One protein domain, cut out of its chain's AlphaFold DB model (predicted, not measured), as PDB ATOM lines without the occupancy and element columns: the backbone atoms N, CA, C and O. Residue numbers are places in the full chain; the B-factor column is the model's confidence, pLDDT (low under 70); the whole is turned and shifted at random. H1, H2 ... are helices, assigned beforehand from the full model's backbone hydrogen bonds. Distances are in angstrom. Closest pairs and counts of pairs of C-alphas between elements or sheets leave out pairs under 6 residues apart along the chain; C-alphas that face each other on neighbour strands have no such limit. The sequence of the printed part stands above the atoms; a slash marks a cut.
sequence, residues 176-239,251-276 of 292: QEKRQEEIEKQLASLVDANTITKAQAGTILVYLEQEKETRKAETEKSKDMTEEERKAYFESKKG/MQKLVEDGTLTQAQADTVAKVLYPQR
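AT A GLANCE: This is residues 176 to 239 and 251 to 276 of the 292 residues of an uncharacterized protein of Geosporobacter ferrireducens (UniProt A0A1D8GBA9). One long helix, H2, makes the length of a loose, elongated model: at its first end H1 folds back on it as a helical hairpin, with H5 packed on H1 and the short H4 on H5, while at its far end H3 folds back at a distance from this cluster. The printed part has 90 residues with five named helices, H1 to H5 in chain order, and no named strand; the class is all helix. The radius of gyration of the C-alphas is 15.8 A, and the spans are 48 by 28 by 23 A.

HOW THE PARTS SIT: H1, residues 176 to 192, touches H2, residues 198 to 223, with residues 184 to 191 alone. The two form a hairpin at a shallow tilt of 25 degrees, opposite ways; their closest C-alphas, Leu 187 and Ala 201, are 6.0 A apart. H3, residues 227 to 237, is close to H2 but not clearly touching, at C-alphas Ser 222 and Arg 230, 6.2 A. H4, residues 252 to 256, touches H5, residues 262 to 272, closest at C-alphas Val 255 and Gln 262, 6.1 A. H5 touches H1 at a steep tilt of 44 degrees, opposite ways, closest at C-alphas Ile 183 and Leu 272, 6.6 A. H2 and H5 are apart, as are H3 and H5. In H1, H2, H3, H4 and H5 every O i to N i+4 pair is within hydrogen-bond range.

IN THESE COORDINATES: H1 begins at C-alpha 176 (32.661, 36.313, 10.501) and is 24.4 A long. H2 is 38.0 A long, ending at C-alpha 223 (24.512, 51.195, 21.166). H3 and H5 are 15.2 A each, H4 6.3 A. H5 ends at C-alpha 272 (44.809, 40.450, 5.174).

THE WHOLE: The C-alphas farthest apart, Asp 192 and Glu 228, are 48.5 A apart. Residues 240 to 250 are not printed; C-alphas 239 and 251 are 15.4 A apart across this cut. The links H1 to H2, H2 to H3 and H4 to H5 are tight. Mean pLDDT of the printed part is 86.4, with residues 238 to 239 and 275 to 276 under 70.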
ATOM      1  N   GLN A 176      31.527  36.410   9.580       79.31
ATOM      2  CA  GLN A 176      32.661  36.313  10.501       79.31
ATOM      3  C   GLN A 176      33.357  34.958  10.397       79.31
ATOM      4  O   GLN A 176      34.582  34.939  10.325       79.31
ATOM      5  N   GLU A 177      32.608  33.855  10.356       81.56
ATOM      6  CA  GLU A 177      33.186  32.511  10.226       81.56
ATOM      7  C   GLU A 177      33.934  32.357   8.901       81.56
ATOM      8  O   GLU A 177      35.111  32.005   8.893       81.56
ATOM      9  N   LYS A 178      33.307  32.750   7.786       86.25
ATOM     10  CA  LYS A 178      33.961  32.728   6.466       86.25
ATOM     11  C   LYS A 178      35.223  33.580   6.430       86.25
ATOM     12  O   LYS A 178      36.243  33.162   5.889       86.25
ATOM     13  N   ARG A 179      35.176  34.772   7.029       85.56
ATOM     14  CA  ARG A 179      36.343  35.656   7.117       85.56
ATOM     15  C   ARG A 179      37.459  35.033   7.954       85.56
ATOM     16  O   ARG A 179      38.625  35.235   7.633       85.56
ATOM     17  N   GLN A 180      37.119  34.307   9.015       87.06
ATOM     18  CA  GLN A 180      38.097  33.616   9.848       87.06
ATOM     19  C   GLN A 180      38.796  32.499   9.065       87.06
ATOM     20  O   GLN A 180      40.025  32.459   9.032       87.06
ATOM     21  N   GLU A 181      38.030  31.665   8.360       89.75
ATOM     22  CA  GLU A 181      38.575  30.619   7.484       89.75
ATOM     23  C   GLU A 181      39.486  31.204   6.392       89.75
ATOM     24  O   GLU A 181      40.553  30.665   6.086       89.75
ATOM     25  N   GLU A 182      39.101  32.345   5.818       91.69
ATOM     26  CA  GLU A 182      39.891  33.021   4.793       91.69
ATOM     27  C   GLU A 182      41.206  33.594   5.349       91.69
ATOM     28  O   GLU A 182      42.252  33.444   4.713       91.69
ATOM     29  N   ILE A 183      41.188  34.174   6.555       92.38
ATOM     30  CA  ILE A 183      42.400  34.639   7.252       92.38
ATOM     31  C   ILE A 183      43.340  33.467   7.534       92.38
ATOM     32  O   ILE A 183      44.540  33.568   7.275       92.38
ATOM     33  N   GLU A 184      42.819  32.346   8.032       93.44
ATOM     34  CA  GLU A 184      43.622  31.150   8.303       93.44
ATOM     35  C   GLU A 184      44.296  30.631   7.031       93.44
ATOM     36  O   GLU A 184      45.500  30.368   7.026       93.44
ATOM     37  N   LYS A 185      43.554  30.578   5.920       95.81
ATOM     38  CA  LYS A 185      44.092  30.200   4.609       95.81
ATOM     39  C   LYS A 185      45.170  31.171   4.121       95.81
ATOM     40  O   LYS A 185      46.200  30.743   3.598       95.81
ATOM     41  N   GLN A 186      44.948  32.472   4.281       95.19
ATOM     42  CA  GLN A 186      45.907  33.504   3.890       95.19
ATOM     43  C   GLN A 186      47.212  33.394   4.687       95.19
ATOM     44  O   GLN A 186      48.293  33.404   4.092       95.19
ATOM     45  N   LEU A 187      47.121  33.214   6.008       96.75
ATOM     46  CA  LEU A 187      48.282  33.020   6.877       96.75
ATOM     47  C   LEU A 187      49.017  31.712   6.572       96.75
ATOM     48  O   LEU A 187      50.246  31.720   6.539       96.75
ATOM     49  N   ALA A 188      48.300  30.622   6.285       96.56
ATOM     50  CA  ALA A 188      48.915  29.368   5.854       96.56
ATOM     51  C   ALA A 188      49.770  29.567   4.591       96.56
ATOM     52  O   ALA A 188      50.919  29.134   4.562       96.56
ATOM     53  N   SER A 189      49.283  30.329   3.602       96.75
ATOM     54  CA  SER A 189      50.081  30.624   2.401       96.75
ATOM     55  C   SER A 189      51.359  31.423   2.701       96.75
ATOM     56  O   SER A 189      52.382  31.223   2.050       96.75
ATOM     57  N   LEU A 190      51.334  32.299   3.715       97.12
ATOM     58  CA  LEU A 190      52.515  33.052   4.153       97.12
ATOM     59  C   LEU A 190      53.515  32.172   4.911       97.12
ATOM     60  O   LEU A 190      54.719  32.431   4.850       97.12
ATOM     61  N   VAL A 191      53.030  31.138   5.603       97.88
ATOM     62  CA  VAL A 191      53.873  30.103   6.213       97.88
ATOM     63  C   VAL A 191      54.535  29.250   5.135       97.88
ATOM     64  O   VAL A 191      55.749  29.071   5.176       97.88
ATOM     65  N   ASP A 192      53.778  28.799   4.133       97.31
ATOM     66  CA  ASP A 192      54.307  28.017   3.008       97.31
ATOM     67  C   ASP A 192      55.355  28.810   2.208       97.31
ATOM     68  O   ASP A 192      56.387  28.276   1.795       97.31
ATOM     69  N   ALA A 193      55.138  30.119   2.053       96.88
ATOM     70  CA  ALA A 193      56.096  31.045   1.453       96.88
ATOM     71  C   ALA A 193      57.305  31.364   2.358       96.88
ATOM     72  O   ALA A 193      58.148  32.175   1.975       96.88
ATOM     73  N   ASN A 194      57.393  30.774   3.557       96.62
ATOM     74  CA  ASN A 194      58.404  31.053   4.584       96.62
ATOM     75  C   ASN A 194      58.522  32.544   4.955       96.62
ATOM     76  O   ASN A 194      59.555  32.996   5.443       96.62
ATOM     77  N   THR A 195      57.463  33.325   4.727       97.00
ATOM     78  CA  THR A 195      57.424  34.745   5.097       97.00
ATOM     79  C   THR A 195      57.259  34.891   6.605       97.00
ATOM     80  O   THR A 195      57.902  35.735   7.224       97.00
ATOM     81  N   ILE A 196      56.431  34.040   7.209       97.44
ATOM     82  CA  ILE A 196      56.247  33.927   8.657       97.44
ATOM     83  C   ILE A 196      56.358  32.460   9.076       97.44
ATOM     84  O   ILE A 196      56.209  31.549   8.269       97.44
ATOM     85  N   THR A 197      56.601  32.216  10.355       97.88
ATOM     86  CA  THR A 197      56.586  30.868  10.933       97.88
ATOM     87  C   THR A 197      55.172  30.455  11.348       97.88
ATOM     88  O   THR A 197      54.309  31.298  11.602       97.88
ATOM     89  N   LYS A 198      54.939  29.145  11.520       95.50
ATOM     90  CA  LYS A 198      53.671  28.618  12.066       95.50
ATOM     91  C   LYS A 198      53.344  29.212  13.447       95.50
ATOM     92  O   LYS A 198      52.181  29.458  13.746       95.50
ATOM     93  N   ALA A 199      54.365  29.462  14.271       96.00
ATOM     94  CA  ALA A 199      54.197  30.092  15.580       96.00
ATOM     95  C   ALA A 199      53.732  31.553  15.451       96.00
ATOM     96  O   ALA A 199      52.765  31.942  16.097       96.00
ATOM     97  N   GLN A 200      54.357  32.329  14.558       96.31
ATOM     98  CA  GLN A 200      53.948  33.708  14.269       96.31
ATOM     99  C   GLN A 200      52.515  33.774  13.726       96.31
ATOM    100  O   GLN A 200      51.735  34.603  14.182       96.31
ATOM    101  N   ALA A 201      52.133  32.872  12.814       96.19
ATOM    102  CA  ALA A 201      50.758  32.780  12.317       96.19
ATOM    103  C   ALA A 201      49.744  32.533  13.449       96.19
ATOM    104  O   ALA A 201      48.704  33.188  13.497       96.19
ATOM    105  N   GLY A 202      50.071  31.650  14.400       94.94
ATOM    106  CA  GLY A 202      49.253  31.417  15.591       94.94
ATOM    107  C   GLY A 202      49.077  32.672  16.451       94.94
ATOM    108  O   GLY A 202      47.955  33.007  16.826       94.94
ATOM    109  N   THR A 203      50.158  33.415  16.710       95.44
ATOM    110  CA  THR A 203      50.085  34.674  17.471       95.44
ATOM    111  C   THR A 203      49.243  35.730  16.751       95.44
ATOM    112  O   THR A 203      48.442  36.410  17.391       95.44
ATOM    113  N   ILE A 204      49.353  35.832  15.421       93.81
ATOM    114  CA  ILE A 204      48.533  36.750  14.615       93.81
ATOM    115  C   ILE A 204      47.043  36.411  14.746       93.81
ATOM    116  O   ILE A 204      46.232  37.316  14.928       93.81
ATOM    117  N   LEU A 205      46.668  35.127  14.700       93.62
ATOM    118  CA  LEU A 205      45.271  34.705  14.873       93.62
ATOM    119  C   LEU A 205      44.721  35.103  16.247       93.62
ATOM    120  O   LEU A 205      43.647  35.697  16.329       93.62
ATOM    121  N   VAL A 206      45.477  34.835  17.317       92.94
ATOM    122  CA  VAL A 206      45.088  35.213  18.687       92.94
ATOM    123  C   VAL A 206      44.906  36.726  18.801       92.94
ATOM    124  O   VAL A 206      43.914  37.196  19.358       92.94
ATOM    125  N   TYR A 207      45.835  37.491  18.238       90.94
ATOM    126  CA  TYR A 207      45.776  38.945  18.228       90.94
ATOM    127  C   TYR A 207      44.541  39.485  17.488       90.94
ATOM    128  O   TYR A 207      43.844  40.371  17.987       90.94
ATOM    129  N   LEU A 208      44.228  38.932  16.313       89.19
ATOM    130  CA  LEU A 208      43.067  39.344  15.521       89.19
ATOM    131  C   LEU A 208      41.738  39.052  16.228       89.19
ATOM    132  O   LEU A 208      40.823  39.879  16.148       89.19
ATOM    133  N   GLU A 209      41.637  37.926  16.938       88.12
ATOM    134  CA  GLU A 209      40.444  37.589  17.721       88.12
ATOM    135  C   GLU A 209      40.277  38.542  18.915       88.12
ATOM    136  O   GLU A 209      39.181  39.039  19.170       88.12
ATOM    137  N   GLN A 210      41.369  38.910  19.593       86.19
ATOM    138  CA  GLN A 210      41.326  39.905  20.672       86.19
ATOM    139  C   GLN A 210      40.880  41.294  20.181       86.19
ATOM    140  O   GLN A 210      40.044  41.945  20.816       86.19
ATOM    141  N   GLU A 211      41.388  41.758  19.038       83.44
ATOM    142  CA  GLU A 211      40.965  43.028  18.423       83.44
ATOM    143  C   GLU A 211      39.501  42.981  17.945       83.44
ATOM    144  O   GLU A 211      38.796  43.994  17.925       83.44
ATOM    145  N   LYS A 212      38.999  41.808  17.551       82.62
ATOM    146  CA  LYS A 212      37.583  41.602  17.225       82.62
ATOM    147  C   LYS A 212      36.700  41.701  18.470       82.62
ATOM    148  O   LYS A 212      35.751  42.483  18.447       82.62
ATOM    149  N   GLU A 213      37.031  40.998  19.550       84.19
ATOM    150  CA  GLU A 213      36.273  41.069  20.806       84.19
ATOM    151  C   GLU A 213      36.296  42.479  21.408       84.19
ATOM    152  O   GLU A 213      35.269  42.991  21.855       84.19
ATOM    153  N   THR A 214      37.433  43.177  21.307       81.31
ATOM    154  CA  THR A 214      37.541  44.583  21.717       81.31
ATOM    155  C   THR A 214      36.574  45.466  20.926       81.31
ATOM    156  O   THR A 214      35.784  46.200  21.520       81.31
ATOM    157  N   ARG A 215      36.558  45.360  19.590       79.44
ATOM    158  CA  ARG A 215      35.624  46.122  18.741       79.44
ATOM    159  C   ARG A 215      34.163  45.764  18.996       79.44
ATOM    160  O   ARG A 215      33.302  46.643  18.929       79.44
ATOM    161  N   LYS A 216      33.865  44.499  19.294       80.06
ATOM    162  CA  LYS A 216      32.514  44.044  19.641       80.06
ATOM    163  C   LYS A 216      32.040  44.694  20.941       80.06
ATOM    164  O   LYS A 216      30.966  45.293  20.954       80.06
ATOM    165  N   ALA A 217      32.879  44.692  21.974       80.75
ATOM    166  CA  ALA A 217      32.599  45.365  23.238       80.75
ATOM    167  C   ALA A 217      32.468  46.894  23.081       80.75
ATOM    168  O   ALA A 217      31.608  47.511  23.706       80.75
ATOM    169  N   GLU A 218      33.290  47.529  22.236       77.62
ATOM    170  CA  GLU A 218      33.147  48.960  21.921       77.62
ATOM    171  C   GLU A 218      31.835  49.253  21.182       77.62
ATOM    172  O   GLU A 218      31.140  50.219  21.505       77.62
ATOM    173  N   THR A 219      31.448  48.385  20.245       75.81
ATOM    174  CA  THR A 219      30.176  48.499  19.526       75.81
ATOM    175  C   THR A 219      29.004  48.392  20.494       75.81
ATOM    176  O   THR A 219      28.101  49.220  20.437       75.81
ATOM    177  N   GLU A 220      29.019  47.419  21.406       82.00
ATOM    178  CA  GLU A 220      27.980  47.264  22.429       82.00
ATOM    179  C   GLU A 220      27.857  48.501  23.316       82.00
ATOM    180  O   GLU A 220      26.754  49.016  23.462       82.00
ATOM    181  N   LYS A 221      28.976  49.058  23.790       79.62
ATOM    182  CA  LYS A 221      28.968  50.312  24.560       79.62
ATOM    183  C   LYS A 221      28.354  51.477  23.786       79.62
ATOM    184  O   LYS A 221      27.681  52.308  24.377       79.62
ATOM    185  N   SER A 222      28.578  51.541  22.473       75.62
ATOM    186  CA  SER A 222      28.074  52.640  21.643       75.62
ATOM    187  C   SER A 222      26.580  52.560  21.310       75.62
ATOM    188  O   SER A 222      26.016  53.564  20.873       75.62
ATOM    189  N   LYS A 223      25.937  51.393  21.494       78.38
ATOM    190  CA  LYS A 223      24.512  51.195  21.166       78.38
ATOM    191  C   LYS A 223      23.586  52.015  22.058       78.38
ATOM    192  O   LYS A 223      22.555  52.467  21.573       78.38
ATOM    193  N   ASP A 224      23.988  52.232  23.307       79.88
ATOM    194  CA  ASP A 224      23.181  52.930  24.311       79.88
ATOM    195  C   ASP A 224      23.571  54.413  24.468       79.88
ATOM    196  O   ASP A 224      22.957  55.132  25.251       79.88
ATOM    197  N   MET A 225      24.580  54.882  23.722       80.44
ATOM    198  CA  MET A 225      25.054  56.272  23.750       80.44
ATOM    199  C   MET A 225      24.239  57.176  22.817       80.44
ATOM    200  O   MET A 225      23.949  56.786  21.673       80.44
ATOM    201  N   THR A 226      23.981  58.418  23.244       84.94
ATOM    202  CA  THR A 226      23.453  59.472  22.355       84.94
ATOM    203  C   THR A 226      24.451  59.814  21.244       84.94
ATOM    204  O   THR A 226      25.617  59.409  21.278       84.94
ATOM    205  N   GLU A 227      24.018  60.554  20.220       76.19
ATOM    206  CA  GLU A 227      24.922  60.978  19.144       76.19
ATOM    207  C   GLU A 227      26.078  61.843  19.667       76.19
ATOM    208  O   GLU A 227      27.224  61.663  19.248       76.19
ATOM    209  N   GLU A 228      25.807  62.727  20.628       80.19
ATOM    210  CA  GLU A 228      26.800  63.587  21.271       80.19
ATOM    211  C   GLU A 228      27.792  62.775  22.110       80.19
ATOM    212  O   GLU A 228      29.004  62.979  22.001       80.19
ATOM    213  N   GLU A 229      27.299  61.819  22.899       83.31
ATOM    214  CA  GLU A 229      28.136  60.924  23.704       83.31
ATOM    215  C   GLU A 229      29.019  60.045  22.822       83.31
ATOM    216  O   GLU A 229      30.214  59.891  23.077       83.31
ATOM    217  N   ARG A 230      28.459  59.520  21.731       81.44
ATOM    218  CA  ARG A 230      29.179  58.700  20.757       81.44
ATOM    219  C   ARG A 230      30.256  59.505  20.039       81.44
ATOM    220  O   ARG A 230      31.372  59.016  19.860       81.44
ATOM    221  N   LYS A 231      29.953  60.748  19.656       80.44
ATOM    222  CA  LYS A 231      30.927  61.658  19.044       80.44
ATOM    223  C   LYS A 231      32.077  61.956  20.002       80.44
ATOM    224  O   LYS A 231      33.231  61.786  19.611       80.44
ATOM    225  N   ALA A 232      31.777  62.315  21.251       83.38
ATOM    226  CA  ALA A 232      32.786  62.555  22.280       83.38
ATOM    227  C   ALA A 232      33.624  61.292  22.562       83.38
ATOM    228  O   ALA A 232      34.852  61.362  22.654       83.38
ATOM    229  N   TYR A 233      32.985  60.120  22.617       80.88
ATOM    230  CA  TYR A 233      33.655  58.831  22.786       80.88
ATOM    231  C   TYR A 233      34.663  58.567  21.660       80.88
ATOM    232  O   TYR A 233      35.840  58.330  21.935       80.88
ATOM    233  N   PHE A 234      34.253  58.685  20.392       77.81
ATOM    234  CA  PHE A 234      35.152  58.469  19.256       77.81
ATOM    235  C   PHE A 234      36.227  59.551  19.116       77.81
ATOM    236  O   PHE A 234      37.346  59.236  18.718       77.81
ATOM    237  N   GLU A 235      35.937  60.807  19.460       80.62
ATOM    238  CA  GLU A 235      36.947  61.870  19.496       80.62
ATOM    239  C   GLU A 235      38.013  61.602  20.561       80.62
ATOM    240  O   GLU A 235      39.199  61.720  20.261       80.62
ATOM    241  N   SER A 236      37.620  61.138  21.750       78.00
ATOM    242  CA  SER A 236      38.565  60.750  22.810       78.00
ATOM    243  C   SER A 236      39.407  59.513  22.460       78.00
ATOM    244  O   SER A 236      40.503  59.330  22.985       78.00
ATOM    245  N   LYS A 237      38.895  58.664  21.559       70.56
ATOM    246  CA  LYS A 237      39.517  57.413  21.103       70.56
ATOM    247  C   LYS A 237      40.315  57.553  19.810       70.56
ATOM    248  O   LYS A 237      40.993  56.600  19.423       70.56
ATOM    249  N   LYS A 238      40.276  58.709  19.140       64.38
ATOM    250  CA  LYS A 238      41.199  59.002  18.040       64.38
ATOM    251  C   LYS A 238      42.614  59.038  18.611       64.38
ATOM    252  O   LYS A 238      43.033  60.035  19.189       64.38
ATOM    253  N   GLY A 239      43.350  57.942  18.443       56.16
ATOM    254  CA  GLY A 239      44.793  57.946  18.655       56.16
ATOM    255  C   GLY A 239      45.449  59.030  17.796       56.16
ATOM    256  O   GLY A 239      44.924  59.391  16.734       56.16
ATOM    257  N   MET A 251      48.912  45.472  12.541       86.94
ATOM    258  CA  MET A 251      49.937  44.561  13.069       86.94
ATOM    259  C   MET A 251      50.987  45.240  13.971       86.94
ATOM    260  O   MET A 251      51.901  44.567  14.427       86.94
ATOM    261  N   GLN A 252      50.888  46.547  14.233       85.75
ATOM    262  CA  GLN A 252      51.948  47.314  14.905       85.75
ATOM    263  C   GLN A 252      52.326  46.759  16.288       85.75
ATOM    264  O   GLN A 252      53.505  46.618  16.598       85.75
ATOM    265  N   LYS A 253      51.333  46.354  17.089       86.19
ATOM    266  CA  LYS A 253      51.568  45.732  18.403       86.19
ATOM    267  C   LYS A 253      52.409  44.449  18.305       86.19
ATOM    268  O   LYS A 253      53.222  44.202  19.183       86.19
ATOM    269  N   LEU A 254      52.256  43.688  17.213       91.25
ATOM    270  CA  LEU A 254      53.033  42.472  16.939       91.25
ATOM    271  C   LEU A 254      54.461  42.763  16.453       91.25
ATOM    272  O   LEU A 254      55.295  41.867  16.403       91.25
ATOM    273  N   VAL A 255      54.748  43.994  16.028       91.44
ATOM    274  CA  VAL A 255      56.120  44.437  15.740       91.44
ATOM    275  C   VAL A 255      56.791  44.891  17.030       91.44
ATOM    276  O   VAL A 255      57.926  44.515  17.308       91.44
ATOM    277  N   GLU A 256      56.072  45.670  17.839       89.44
ATOM    278  CA  GLU A 256      56.548  46.186  19.127       89.44
ATOM    279  C   GLU A 256      56.861  45.073  20.131       89.44
ATOM    280  O   GLU A 256      57.840  45.173  20.871       89.44
ATOM    281  N   ASP A 257      56.072  43.994  20.139       89.12
ATOM    282  CA  ASP A 257      56.322  42.818  20.981       89.12
ATOM    283  C   ASP A 257      57.422  41.884  20.430       89.12
ATOM    284  O   ASP A 257      57.800  40.910  21.085       89.12
ATOM    285  N   GLY A 258      57.972  42.192  19.249       90.81
ATOM    286  CA  GLY A 258      59.022  41.419  18.591       90.81
ATOM    287  C   GLY A 258      58.545  40.121  17.932       90.81
ATOM    288  O   GLY A 258      59.377  39.347  17.456       90.81
ATOM    289  N   THR A 259      57.234  39.867  17.872       93.75
ATOM    290  CA  THR A 259      56.662  38.693  17.198       93.75
ATOM    291  C   THR A 259      56.913  38.747  15.698       93.75
ATOM    292  O   THR A 259      57.214  37.721  15.093       93.75
ATOM    293  N   LEU A 260      56.796  39.923  15.081       93.50
ATOM    294  CA  LEU A 260      57.005  40.160  13.656       93.50
ATOM    295  C   LEU A 260      58.094  41.205  13.435       93.50
ATOM    296  O   LEU A 260      58.201  42.197  14.149       93.50
ATOM    297  N   THR A 261      58.868  41.030  12.369       94.06
ATOM    298  CA  THR A 261      59.639  42.145  11.806       94.06
ATOM    299  C   THR A 261      58.710  43.099  11.054       94.06
ATOM    300  O   THR A 261      57.637  42.700  10.596       94.06
ATOM    301  N   GLN A 262      59.143  44.343  10.846       89.50
ATOM    302  CA  GLN A 262      58.365  45.327  10.086       89.50
ATOM    303  C   GLN A 262      57.975  44.810   8.688       89.50
ATOM    304  O   GLN A 262      56.806  44.843   8.318       89.50
ATOM    305  N   ALA A 263      58.924  44.218   7.956       90.44
ATOM    306  CA  ALA A 263      58.674  43.666   6.621       90.44
ATOM    307  C   ALA A 263      57.652  42.510   6.624       90.44
ATOM    308  O   ALA A 263      56.847  42.373   5.696       90.44
ATOM    309  N   GLN A 264      57.655  41.683   7.676       93.31
ATOM    310  CA  GLN A 264      56.650  40.634   7.858       93.31
ATOM    311  C   GLN A 264      55.276  41.235   8.144       93.31
ATOM    312  O   GLN A 264      54.299  40.836   7.515       93.31
ATOM    313  N   ALA A 265      55.200  42.214   9.047       91.19
ATOM    314  CA  ALA A 265      53.960  42.902   9.384       91.19
ATOM    315  C   ALA A 265      53.340  43.611   8.170       91.19
ATOM    316  O   ALA A 265      52.130  43.510   7.972       91.19
ATOM    317  N   ASP A 266      54.152  44.244   7.323       88.38
ATOM    318  CA  ASP A 266      53.693  44.897   6.095       88.38
ATOM    319  C   ASP A 266      53.129  43.879   5.093       88.38
ATOM    320  O   ASP A 266      52.058  44.081   4.517       88.38
ATOM    321  N   THR A 267      53.813  42.743   4.924       90.62
ATOM    322  CA  THR A 267      53.366  41.671   4.020       90.62
ATOM    323  C   THR A 267      52.070  41.031   4.515       90.62
ATOM    324  O   THR A 267      51.121  40.877   3.744       90.62
ATOM    325  N   VAL A 268      51.990  40.719   5.812       91.38
ATOM    326  CA  VAL A 268      50.771  40.205   6.451       91.38
ATOM    327  C   VAL A 268      49.633  41.214   6.302       91.38
ATOM    328  O   VAL A 268      48.540  40.849   5.872       91.38
ATOM    329  N   ALA A 269      49.878  42.494   6.593       89.25
ATOM    330  CA  ALA A 269      48.865  43.535   6.481       89.25
ATOM    331  C   ALA A 269      48.345  43.679   5.044       89.25
ATOM    332  O   ALA A 269      47.142  43.830   4.852       89.25
ATOM    333  N   LYS A 270      49.218  43.573   4.039       88.12
ATOM    334  CA  LYS A 270      48.829  43.620   2.624       88.12
ATOM    335  C   LYS A 270      47.934  42.456   2.217       88.12
ATOM    336  O   LYS A 270      46.978  42.666   1.476       88.12
ATOM    337  N   VAL A 271      48.225  41.250   2.698       89.81
ATOM    338  CA  VAL A 271      47.421  40.063   2.382       89.81
ATOM    339  C   VAL A 271      46.065  40.107   3.087       89.81
ATOM    340  O   VAL A 271      45.043  39.876   2.448       89.81
ATOM    341  N   LEU A 272      46.043  40.450   4.379       88.19
ATOM    342  CA  LEU A 272      44.809  40.450   5.174       88.19
ATOM    343  C   LEU A 272      43.923  41.688   4.930       88.19
ATOM    344  O   LEU A 272      42.718  41.654   5.187       88.19
ATOM    345  N   TYR A 273      44.510  42.797   4.468       83.50
ATOM    346  CA  TYR A 273      43.835  44.086   4.270       83.50
ATOM    347  C   TYR A 273      44.255  44.755   2.949       83.50
ATOM    348  O   TYR A 273      44.789  45.870   2.963       83.50
ATOM    349  N   PRO A 274      43.976  44.128   1.793       70.50
ATOM    350  CA  PRO A 274      44.452  44.611   0.496       70.50
ATOM    351  C   PRO A 274      43.981  46.038   0.171       70.50
ATOM    352  O   PRO A 274      44.704  46.791  -0.468       70.50
ATOM    353  N   GLN A 275      42.820  46.458   0.686       58.22
ATOM    354  CA  GLN A 275      42.250  47.786   0.425       58.22
ATOM    355  C   GLN A 275      42.863  48.937   1.248       58.22
ATOM    356  O   GLN A 275      42.516  50.092   1.018       58.22
ATOM    357  N   ARG A 276      43.733  48.668   2.236       49.75
ATOM    358  CA  ARG A 276      44.244  49.709   3.155       49.75
ATOM    359  C   ARG A 276      45.601  50.299   2.741       49.75
ATOM    360  O   ARG A 276      45.973  51.339   3.274       49.75
TER     361      ARG A 276